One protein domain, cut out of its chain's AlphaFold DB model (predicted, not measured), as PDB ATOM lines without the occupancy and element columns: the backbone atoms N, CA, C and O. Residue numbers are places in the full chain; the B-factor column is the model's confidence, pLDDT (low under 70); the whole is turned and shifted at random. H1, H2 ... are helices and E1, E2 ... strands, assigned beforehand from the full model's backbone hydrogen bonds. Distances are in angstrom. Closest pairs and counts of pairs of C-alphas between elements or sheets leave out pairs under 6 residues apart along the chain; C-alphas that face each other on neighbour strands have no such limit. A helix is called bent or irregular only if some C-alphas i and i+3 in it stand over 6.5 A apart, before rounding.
ATOM      1  N   LEU A   2     227.182 249.883 264.542       65.25
ATOM      2  CA  LEU A   2     228.075 250.849 265.218       65.25
ATOM      3  C   LEU A   2     229.292 251.302 264.385       65.25
ATOM      4  O   LEU A   2     229.624 252.479 264.384       65.25
ATOM      5  N   SER A   3     229.898 250.410 263.592       65.75
ATOM      6  CA  SER A   3     231.028 250.733 262.699       65.75
ATOM      7  C   SER A   3     230.702 251.732 261.577       65.75
ATOM      8  O   SER A   3     231.611 252.257 260.939       65.75
ATOM      9  N   LYS A   4     229.415 252.010 261.320       73.50
ATOM     10  CA  LYS A   4     228.976 253.010 260.334       73.50
ATOM     11  C   LYS A   4     228.896 254.425 260.923       73.50
ATOM     12  O   LYS A   4     228.766 255.385 260.170       73.50
ATOM     13  N   LEU A   5     229.017 254.575 262.244       77.81
ATOM     14  CA  LEU A   5     228.943 255.858 262.946       77.81
ATOM     15  C   LEU A   5     230.319 256.545 262.972       77.81
ATOM     16  O   LEU A   5     230.942 256.674 264.019       77.81
ATOM     17  N   ARG A   6     230.807 256.988 261.805       73.19
ATOM     18  CA  ARG A   6     232.181 257.514 261.620       73.19
ATOM     19  C   ARG A   6     232.529 258.749 262.462       73.19
ATOM     20  O   ARG A   6     233.705 259.030 262.664       73.19
ATOM     21  N   HIS A   7     231.527 259.482 262.943       83.75
ATOM     22  CA  HIS A   7     231.720 260.665 263.788       83.75
ATOM     23  C   HIS A   7     231.606 260.366 265.286       83.75
ATOM     24  O   HIS A   7     231.955 261.213 266.107       83.75
ATOM     25  N   LEU A   8     231.139 259.172 265.657       84.62
ATOM     26  CA  LEU A   8     231.025 258.781 267.051       84.62
ATOM     27  C   LEU A   8     232.424 258.453 267.577       84.62
ATOM     28  O   LEU A   8     233.030 257.472 267.161       84.62
ATOM     29  N   ARG A   9     232.948 259.297 268.470       87.31
ATOM     30  CA  ARG A   9     234.269 259.119 269.100       87.31
ATOM     31  C   ARG A   9     234.186 258.537 270.506       87.31
ATOM     32  O   ARG A   9     235.136 257.906 270.959       87.31
ATOM     33  N   HIS A  10     233.061 258.735 271.179       89.88
ATOM     34  CA  HIS A  10     232.847 258.323 272.558       89.88
ATOM     35  C   HIS A  10     231.581 257.483 272.620       89.88
ATOM     36  O   HIS A  10     230.528 257.935 272.176       89.88
ATOM     37  N   LEU A  11     231.696 256.267 273.143       88.62
ATOM     38  CA  LEU A  11     230.576 255.357 273.307       88.62
ATOM     39  C   LEU A  11     230.549 254.836 274.741       88.62
ATOM     40  O   LEU A  11     231.549 254.325 275.245       88.62
ATOM     41  N   GLU A  12     229.390 254.968 275.373       92.44
ATOM     42  CA  GLU A  12     229.084 254.424 276.688       92.44
ATOM     43  C   GLU A  12     227.875 253.499 276.569       92.44
ATOM     44  O   GLU A  12     226.899 253.840 275.899       92.44
ATOM     45  N   LEU A  13     227.967 252.313 277.166       91.81
ATOM     46  CA  LEU A  13     226.962 251.266 277.047       91.81
ATOM     47  C   LEU A  13     226.630 250.674 278.413       91.81
ATOM     48  O   LEU A  13     227.522 250.242 279.137       91.81
ATOM     49  N   SER A  14     225.341 250.560 278.705       93.88
ATOM     50  CA  SER A  14     224.841 249.834 279.869       93.88
ATOM     51  C   SER A  14     223.736 248.894 279.418       93.88
ATOM     52  O   SER A  14     222.819 249.326 278.720       93.88
ATOM     53  N   ALA A  15     223.842 247.611 279.756       93.44
ATOM     54  CA  ALA A  15     222.872 246.613 279.315       93.44
ATOM     55  C   ALA A  15     222.809 245.410 280.260       93.44
ATOM     56  O   ALA A  15     223.809 245.034 280.867       93.44
ATOM     57  N   VAL A  16     221.644 244.771 280.313       95.25
ATOM     58  CA  VAL A  16     221.479 243.411 280.839       95.25
ATOM     59  C   VAL A  16     221.515 242.468 279.644       95.25
ATOM     60  O   VAL A  16     220.857 242.738 278.637       95.25
ATOM     61  N   GLY A  17     222.285 241.385 279.712       90.69
ATOM     62  CA  GLY A  17     222.367 240.485 278.567       90.69
ATOM     63  C   GLY A  17     223.088 239.174 278.820       90.69
ATOM     64  O   GLY A  17     223.237 238.712 279.949       90.69
ATOM     65  N   SER A  18     223.512 238.553 277.726       90.31
ATOM     66  CA  SER A  18     224.220 237.278 277.734       90.31
ATOM     67  C   SER A  18     225.738 237.453 277.733       90.31
ATOM     68  O   SER A  18     226.283 238.531 277.487       90.31
ATOM     69  N   ALA A  19     226.443 236.348 277.989       89.12
ATOM     70  CA  ALA A  19     227.904 236.291 277.999       89.12
ATOM     71  C   ALA A  19     228.560 236.705 276.663       89.12
ATOM     72  O   ALA A  19     229.743 237.035 276.643       89.12
ATOM     73  N   ASP A  20     227.814 236.747 275.553       89.44
ATOM     74  CA  ASP A  20     228.302 237.231 274.254       89.44
ATOM     75  C   ASP A  20     228.697 238.719 274.275       89.44
ATOM     76  O   ASP A  20     229.512 239.157 273.456       89.44
ATOM     77  N   LEU A  21     228.163 239.486 275.232       90.81
ATOM     78  CA  LEU A  21     228.572 240.862 275.502       90.81
ATOM     79  C   LEU A  21     229.999 240.953 276.059       90.81
ATOM     80  O   LEU A  21     230.631 241.995 275.911       90.81
ATOM     81  N   ALA A  22     230.549 239.885 276.637       91.94
ATOM     82  CA  ALA A  22     231.922 239.841 277.137       91.94
ATOM     83  C   ALA A  22     232.902 239.223 276.124       91.94
ATOM     84  O   ALA A  22     233.747 238.405 276.468       91.94
ATOM     85  N   ASN A  23     232.799 239.624 274.855       91.12
ATOM     86  CA  ASN A  23     233.688 239.160 273.791       91.12
ATOM     87  C   ASN A  23     234.692 240.252 273.384       91.12
ATOM     88  O   ASN A  23     234.336 241.201 272.679       91.12
ATOM     89  N   ALA A  24     235.953 240.101 273.800       91.50
ATOM     90  CA  ALA A  24     237.008 241.078 273.528       91.50
ATOM     91  C   ALA A  24     237.236 241.323 272.034       91.50
ATOM     92  O   ALA A  24     237.317 242.472 271.612       91.50
ATOM     93  N   TYR A  25     237.280 240.264 271.223       91.25
ATOM     94  CA  TYR A  25     237.534 240.368 269.785       91.25
ATOM     95  C   TYR A  25     236.449 241.183 269.071       91.25
ATOM     96  O   TYR A  25     236.732 242.074 268.265       91.25
ATOM     97  N   ARG A  26     235.181 240.927 269.409       89.44
ATOM     98  CA  ARG A  26     234.044 241.667 268.853       89.44
ATOM     99  C   ARG A  26     234.127 243.149 269.210       89.44
ATOM    100  O   ARG A  26     233.929 243.998 268.339       89.44
ATOM    101  N   TRP A  27     234.434 243.466 270.467       90.69
ATOM    102  CA  TRP A  27     234.570 244.854 270.897       90.69
ATOM    103  C   TRP A  27     235.809 245.538 270.339       90.69
ATOM    104  O   TRP A  27     235.741 246.724 270.033       90.69
ATOM    105  N   GLU A  28     236.911 244.822 270.147       91.12
ATOM    106  CA  GLU A  28     238.122 245.352 269.529       91.12
ATOM    107  C   GLU A  28     237.823 245.840 268.111       91.12
ATOM    108  O   GLU A  28     238.061 247.008 267.810       91.12
ATOM    109  N   ILE A  29     237.186 245.010 267.275       88.56
ATOM    110  CA  ILE A  29     236.780 245.392 265.911       88.56
ATOM    111  C   ILE A  29     235.895 246.641 265.924       88.56
ATOM    112  O   ILE A  29     236.088 247.552 265.117       88.56
ATOM    113  N   LEU A  30     234.915 246.683 266.826       84.88
ATOM    114  CA  LEU A  30     233.956 247.783 266.896       84.88
ATOM    115  C   LEU A  30     234.570 249.071 267.447       84.88
ATOM    116  O   LEU A  30     234.121 250.154 267.077       84.88
ATOM    117  N   SER A  31     235.584 248.969 268.307       87.12
ATOM    118  CA  SER A  31     236.140 250.106 269.041       87.12
ATOM    119  C   SER A  31     237.373 250.745 268.425       87.12
ATOM    120  O   SER A  31     237.820 251.779 268.930       87.12
ATOM    121  N   LYS A  32     237.880 250.221 267.300       84.81
ATOM    122  CA  LYS A  32     239.019 250.824 266.584       84.81
ATOM    123  C   LYS A  32     238.798 252.313 266.310       84.81
ATOM    124  O   LYS A  32     239.702 253.114 266.521       84.81
ATOM    125  N   CYS A  33     237.572 252.685 265.940       81.69
ATOM    126  CA  CYS A  33     237.190 254.063 265.626       81.69
ATOM    127  C   CYS A  33     236.858 254.929 266.857       81.69
ATOM    128  O   CYS A  33     236.715 256.143 266.717       81.69
ATOM    129  N   PHE A  34     236.720 254.340 268.051       85.38
ATOM    130  CA  PHE A  34     236.362 255.070 269.268       85.38
ATOM    131  C   PHE A  34     237.606 255.527 270.031       85.38
ATOM    132  O   PHE A  34     238.537 254.758 270.278       85.38
ATOM    133  N   VAL A  35     237.591 256.786 270.460       86.75
ATOM    134  CA  VAL A  35     238.544 257.350 271.422       86.75
ATOM    135  C   VAL A  35     238.266 256.804 272.819       86.75
ATOM    136  O   VAL A  35     239.204 256.548 273.565       86.75
ATOM    137  N   THR A  36     236.993 256.590 273.169       84.88
ATOM    138  CA  THR A  36     236.593 255.934 274.423       84.88
ATOM    139  C   THR A  36     235.451 254.954 274.181       84.88
ATOM    140  O   THR A  36     234.416 255.354 273.646       84.88
ATOM    141  N   LEU A  37     235.608 253.713 274.638       88.31
ATOM    142  CA  LEU A  37     234.525 252.754 274.828       88.31
ATOM    143  C   LEU A  37     234.426 252.450 276.319       88.31
ATOM    144  O   LEU A  37     235.392 252.001 276.933       88.31
ATOM    145  N   LYS A  38     233.251 252.688 276.881       90.62
ATOM    146  CA  LYS A  38     232.925 252.380 278.267       90.62
ATOM    147  C   LYS A  38     231.733 251.447 278.258       90.62
ATOM    148  O   LYS A  38     230.771 251.699 277.534       90.62
ATOM    149  N   PHE A  39     231.784 250.383 279.047       92.69
ATOM    150  CA  PHE A  39     230.616 249.530 279.217       92.69
ATOM    151  C   PHE A  39     230.418 249.038 280.647       92.69
ATOM    152  O   PHE A  39     231.391 248.869 281.382       92.69
ATOM    153  N   CYS A  40     229.159 248.786 281.000       94.56
ATOM    154  CA  CYS A  40     228.726 248.087 282.202       94.56
ATOM    155  C   CYS A  40     227.620 247.102 281.830       94.56
ATOM    156  O   CYS A  40     226.503 247.498 281.494       94.56
ATOM    157  N   PHE A  41     227.940 245.815 281.850       95.06
ATOM    158  CA  PHE A  41     227.004 244.767 281.482       95.06
ATOM    159  C   PHE A  41     226.660 243.910 282.688       95.06
ATOM    160  O   PHE A  41     227.558 243.379 283.339       95.06
ATOM    161  N   GLU A  42     225.372 243.749 282.963       95.62
ATOM    162  CA  GLU A  42     224.889 242.752 283.911       95.62
ATOM    163  C   GLU A  42     224.768 241.413 283.179       95.62
ATOM    164  O   GLU A  42     223.877 241.220 282.347       95.62
ATOM    165  N   ILE A  43     225.729 240.525 283.431       93.44
ATOM    166  CA  ILE A  43     225.874 239.237 282.757       93.44
ATOM    167  C   ILE A  43     226.363 238.161 283.730       93.44
ATOM    168  O   ILE A  43     227.242 238.366 284.578       93.44
ATOM    169  N   GLN A  44     225.847 236.953 283.549       90.75
ATOM    170  CA  GLN A  44     226.361 235.773 284.229       90.75
ATOM    171  C   GLN A  44     227.429 235.109 283.355       90.75
ATOM    172  O   GLN A  44     227.165 234.728 282.215       90.75
ATOM    173  N   LEU A  45     228.649 234.993 283.884       87.50
ATOM    174  CA  LEU A  45     229.770 234.362 283.193       87.50
ATOM    175  C   LEU A  45     230.051 232.987 283.793       87.50
ATOM    176  O   LEU A  45     230.263 232.866 284.997       87.50
ATOM    177  N   ASN A  46     230.118 231.969 282.936       85.75
ATOM    178  CA  ASN A  46     230.476 230.609 283.349       85.75
ATOM    179  C   ASN A  46     231.984 230.481 283.637       85.75
ATOM    180  O   ASN A  46     232.374 229.773 284.559       85.75
ATOM    181  N   SER A  47     232.824 231.203 282.884       88.31
ATOM    182  CA  SER A  47     234.285 231.204 283.028       88.31
ATOM    183  C   SER A  47     234.826 232.636 283.062       88.31
ATOM    184  O   SER A  47     235.169 233.236 282.041       88.31
ATOM    185  N   ILE A  48     234.850 233.225 284.260       89.88
ATOM    186  CA  ILE A  48     235.305 234.608 284.473       89.88
ATOM    187  C   ILE A  48     236.788 234.796 284.086       89.88
ATOM    188  O   ILE A  48     237.075 235.784 283.405       89.88
ATOM    189  N   PRO A  49     237.732 233.905 284.474       88.44
ATOM    190  CA  PRO A  49     239.147 234.080 284.144       88.44
ATOM    191  C   PRO A  49     239.403 234.101 282.637       88.44
ATOM    192  O   PRO A  49     239.959 235.080 282.152       88.44
ATOM    193  N   GLU A  50     238.905 233.106 281.895       89.25
ATOM    194  CA  GLU A  50     239.104 233.009 280.440       89.25
ATOM    195  C   GLU A  50     238.483 234.199 279.704       89.25
ATOM    196  O   GLU A  50     239.082 234.772 278.790       89.25
ATOM    197  N   THR A  51     237.295 234.625 280.145       91.69
ATOM    198  CA  THR A  51     236.633 235.804 279.584       91.69
ATOM    199  C   THR A  51     237.502 237.044 279.763       91.69
ATOM    200  O   THR A  51     237.707 237.790 278.810       91.69
ATOM    201  N   LEU A  52     238.061 237.268 280.956       92.12
ATOM    202  CA  LEU A  52     238.940 238.412 281.211       92.12
ATOM    203  C   LEU A  52     240.299 238.290 280.518       92.12
ATOM    204  O   LEU A  52     240.826 239.308 280.075       92.12
ATOM    205  N   ASP A  53     240.848 237.082 280.385       91.88
ATOM    206  CA  ASP A  53     242.080 236.828 279.632       91.88
ATOM    207  C   ASP A  53     241.951 237.262 278.173       91.88
ATOM    208  O   ASP A  53     242.889 237.840 277.625       91.88
ATOM    209  N   SER A  54     240.764 237.121 277.571       93.44
ATOM    210  CA  SER A  54     240.519 237.631 276.215       93.44
ATOM    211  C   SER A  54     240.704 239.155 276.087       93.44
ATOM    212  O   SER A  54     241.022 239.647 275.006       93.44
ATOM    213  N   PHE A  55     240.577 239.909 277.187       93.81
ATOM    214  CA  PHE A  55     240.818 241.356 277.251       93.81
ATOM    215  C   PHE A  55     242.253 241.714 277.690       93.81
ATOM    216  O   PHE A  55     242.580 242.896 277.791       93.81
ATOM    217  N   ARG A  56     243.140 240.740 277.940       93.00
ATOM    218  CA  ARG A  56     244.560 240.973 278.279       93.00
ATOM    219  C   ARG A  56     245.445 241.046 277.029       93.00
ATOM    220  O   ARG A  56     246.500 240.422 276.962       93.00
ATOM    221  N   THR A  57     245.026 241.824 276.032       93.38
ATOM    222  CA  THR A  57     245.797 242.039 274.796       93.38
ATOM    223  C   THR A  57     246.470 243.412 274.783       93.38
ATOM    224  O   THR A  57     246.089 244.325 275.523       93.38
ATOM    225  N   GLN A  58     247.466 243.582 273.908       92.94
ATOM    226  CA  GLN A  58     248.139 244.867 273.686       92.94
ATOM    227  C   GLN A  58     247.154 245.975 273.284       92.94
ATOM    228  O   GLN A  58     247.278 247.104 273.765       92.94
ATOM    229  N   TYR A  59     246.136 245.640 272.488       92.62
ATOM    230  CA  TYR A  59     245.081 246.571 272.100       92.62
ATOM    231  C   TYR A  59     244.376 247.176 273.327       92.62
ATOM    232  O   TYR A  59     244.308 248.396 273.482       92.62
ATOM    233  N   TRP A  60     243.899 246.337 274.249       91.56
ATOM    234  CA  TRP A  60     243.160 246.800 275.427       91.56
ATOM    235  C   TRP A  60     244.059 247.491 276.451       91.56
ATOM    236  O   TRP A  60     243.732 248.580 276.928       91.56
ATOM    237  N   LEU A  61     245.204 246.887 276.775       90.06
ATOM    238  CA  LEU A  61     246.039 247.325 277.894       90.06
ATOM    239  C   LEU A  61     246.993 248.470 277.538       90.06
ATOM    240  O   LEU A  61     247.243 249.330 278.381       90.06
ATOM    241  N   ILE A  62     247.521 248.497 276.311       88.62
ATOM    242  CA  ILE A  62     248.572 249.443 275.905       88.62
ATOM    243  C   ILE A  62     247.998 250.544 275.016       88.62
ATOM    244  O   ILE A  62     248.174 251.721 275.332       88.62
ATOM    245  N   GLU A  63     247.302 250.178 273.936       88.50
ATOM    246  CA  GLU A  63     246.786 251.158 272.969       88.50
ATOM    247  C   GLU A  63     245.608 251.947 273.540       88.50
ATOM    248  O   GLU A  63     245.600 253.177 273.505       88.50
ATOM    249  N   LYS A  64     244.610 251.243 274.087       86.81
ATOM    250  CA  LYS A  64     243.407 251.872 274.643       86.81
ATOM    251  C   LYS A  64     243.526 252.210 276.124       86.81
ATOM    252  O   LYS A  64     242.882 253.155 276.578       86.81
ATOM    253  N   ARG A  65     244.343 251.459 276.871       87.50
ATOM    254  CA  ARG A  65     244.434 251.524 278.343       87.50
ATOM    255  C   ARG A  65     243.064 251.380 279.016       87.50
ATOM    256  O   ARG A  65     242.773 252.040 280.012       87.50
ATOM    257  N   TRP A  66     242.204 250.544 278.442       88.94
ATOM    258  CA  TRP A  66     240.897 250.227 279.005       88.94
ATOM    259  C   TRP A  66     241.013 248.913 279.757       88.94
ATOM    260  O   TRP A  66     241.190 247.849 279.164       88.94
ATOM    261  N   PHE A  67     240.917 248.994 281.078       91.44
ATOM    262  CA  PHE A  67     240.897 247.808 281.918       91.44
ATOM    263  C   PHE A  67     239.459 247.355 282.119       91.44
ATOM    264  O   PHE A  67     238.529 248.160 282.088       91.44
ATOM    265  N   VAL A  68     239.277 246.064 282.345       93.56
ATOM    266  CA  VAL A  68     237.965 245.452 282.522       93.56
ATOM    267  C   VAL A  68     237.960 244.670 283.824       93.56
ATOM    268  O   VAL A  68     238.991 244.148 284.259       93.56
ATOM    269  N   ALA A  69     236.816 244.631 284.489       93.56
ATOM    270  CA  ALA A  69     236.633 243.917 285.737       93.56
ATOM    271  C   ALA A  69     235.276 243.232 285.803       93.56
ATOM    272  O   ALA A  69     234.333 243.609 285.110       93.56
ATOM    273  N   TYR A  70     235.204 242.226 286.673       92.12
ATOM    274  CA  TYR A  70     233.978 241.514 286.984       92.12
ATOM    275  C   TYR A  70     233.703 241.510 288.491       92.12
ATOM    276  O   TYR A  70     234.561 241.106 289.288       92.12
ATOM    277  N   LYS A  71     232.507 241.949 288.898       89.56
ATOM    278  CA  LYS A  71     232.054 241.966 290.300       89.56
ATOM    279  C   LYS A  71     230.531 241.846 290.369       89.56
ATOM    280  O   LYS A  71     229.838 242.636 289.748       89.56
ATOM    281  N   LYS A  72     230.014 240.910 291.179       87.75
ATOM    282  CA  LYS A  72     228.567 240.746 291.458       87.75
ATOM    283  C   LYS A  72     227.692 240.728 290.186       87.75
ATOM    284  O   LYS A  72     226.742 241.486 290.101       87.75
ATOM    285  N   MET A  73     228.034 239.894 289.201       90.25
ATOM    286  CA  MET A  73     227.367 239.831 287.884       90.25
ATOM    287  C   MET A  73     227.567 241.043 286.962       90.25
ATOM    288  O   MET A  73     227.088 241.023 285.838       90.25
ATOM    289  N   PHE A  74     228.336 242.057 287.358       91.88
ATOM    290  CA  PHE A  74     228.672 243.179 286.484       91.88
ATOM    291  C   PHE A  74     230.041 242.994 285.840       91.88
ATOM    292  O   PHE A  74     231.039 242.824 286.540       91.88
ATOM    293  N   PHE A  75     230.084 243.084 284.513       93.50
ATOM    294  CA  PHE A  75     231.282 243.134 283.683       93.50
ATOM    295  C   PHE A  75     231.460 244.548 283.135       93.50
ATOM    296  O   PHE A  75     230.604 245.039 282.399       93.50
ATOM    297  N   PHE A  76     232.538 245.233 283.508       92.75
ATOM    298  CA  PHE A  76     232.609 246.675 283.291       92.75
ATOM    299  C   PHE A  76     234.017 247.219 283.063       92.75
ATOM    300  O   PHE A  76     235.011 246.648 283.512       92.75
ATOM    301  N   THR A  77     234.096 248.367 282.391       91.44
ATOM    302  CA  THR A  77     235.352 249.088 282.150       91.44
ATOM    303  C   THR A  77     235.774 249.924 283.358       91.44
ATOM    304  O   THR A  77     235.014 250.770 283.840       91.44
ATOM    305  N   ILE A  78     237.021 249.755 283.789       88.50
ATOM    306  CA  ILE A  78     237.703 250.596 284.772       88.50
ATOM    307  C   ILE A  78     238.338 251.794 284.043       88.50
ATOM    308  O   ILE A  78     238.950 251.618 282.988       88.50
ATOM    309  N   PRO A  79     238.252 253.004 284.612       79.69
ATOM    310  CA  PRO A  79     237.640 253.309 285.907       79.69
ATOM    311  C   PRO A  79     236.176 253.735 285.842       79.69
ATOM    312  O   PRO A  79     235.585 254.025 286.871       79.69
ATOM    313  N   HIS A  80     235.590 253.797 284.648       82.56
ATOM    314  CA  HIS A  80     234.328 254.504 284.439       82.56
ATOM    315  C   HIS A  80     233.161 253.978 285.282       82.56
ATOM    316  O   HIS A  80     232.364 254.768 285.766       82.56
ATOM    317  N   PHE A  81     233.087 252.664 285.484       82.00
ATOM    318  CA  PHE A  81     232.023 252.034 286.274       82.00
ATOM    319  C   PHE A  81     232.520 251.473 287.611       82.00
ATOM    320  O   PHE A  81     231.817 250.716 288.281       82.00
ATOM    321  N   VAL A  82     233.744 251.826 288.008       82.75
ATOM    322  CA  VAL A  82     234.230 251.546 289.359       82.75
ATOM    323  C   VAL A  82     233.448 252.402 290.347       82.75
ATOM    324  O   VAL A  82     233.144 253.559 290.077       82.75
TER     325      VAL A  82
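AT A GLANCE: This is residues 2 to 82 of the 394 residues of the protein "Hypothetical protein" of Rotaria sp. Silwood2 (UniProt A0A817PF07). One mixed four-stranded sheet forms a wall, with four short helices, H1 to H4, gathered to one side of it and H4 near Phe 67, where edge strand E3 begins. The last residues, 79 to 82, turn off on the other side. The printed part has 81 residues, with named elements in the order E1, H1, H2, E2, H3, H4, E3, E4. The sheet's order is E1, E2, E4, E3, and the class is mixed, helices and strands. The whole is compact, with a radius of gyration of the C-alphas of 12.0 A and spans of 35 by 26 by 21 A.

IN THESE COORDINATES: E1, residues 10 to 16, runs 20.5 A from C-alpha 10 at (232.847, 258.323, 272.558). H1 is residues 19 to 22 and H2 residues 24 to 31, 10.1 A long. E2, residues 36 to 42, spans 20.0 A and ends at C-alpha 42 at (224.889, 242.752, 283.911). H3 is residues 48 to 53 and H4 residues 58 to 64; H4 is neither bent nor irregular, but only just: C-alphas 60 and 63 are 6.2 A apart. E3, residues 67 to 71, is 13.5 A long, and E4, residues 74 to 78, is 11.8 A long and ends at C-alpha 78 at (237.703, 250.596, 284.772).

HOW THE PARTS SIT: E1 and E2 are parallel at 6 degrees, with N 13 and O 38 at 2.9 A. With H1 and H2 between them they form a strand-helix-strand unit, two parallel neighbour strands joined through helices, with a right-handed crossover. E2 and E4 are antiparallel at 159 degrees, with N 41 and O 75 at 2.8 A. E4 and E3 form a hairpin, antiparallel at 150 degrees, with N 76 and O 69 at 2.9 A. E2, H3, H4 and E3 form a split unit, with E4 between its two strands, also right-handed. H3 is on the sheet over E3, at a height over the sheet of 9.7 A, and runs along the strands at 1 degrees to E3 on the local plane, which rests on 6 C-alphas, only just enough. The closest C-alphas of H3 and E3, Leu 52 and Val 68, are 7.2 A apart. H1, H2 and H4 are on the sheet but only graze it. H2 and H4 are close but not clearly touching, at a shallow tilt of 28 degrees, the same way; their closest C-alphas, Glu 28 and Tyr 59, are 7.5 A apart. H1 and H3 are close but not clearly touching, the closest C-alphas, Ala 22 and Thr 51, 6.7 A apart. Every O i to N i+4 pair is within hydrogen-bond range in H2 and H3, against 1 of 3 in H4, where 0 of 4 O i to N i+3 pairs are; H1 is too short for an O i to N i+4 pair.

THE WHOLE: The two C-alphas farthest apart, those of His 7 and Asn 46, are 35.9 A apart. The printed part has no cut, and its seven links between named elements are tight. The mean pLDDT of the printed part is 88.6, and residues 2 to 3 are under 70.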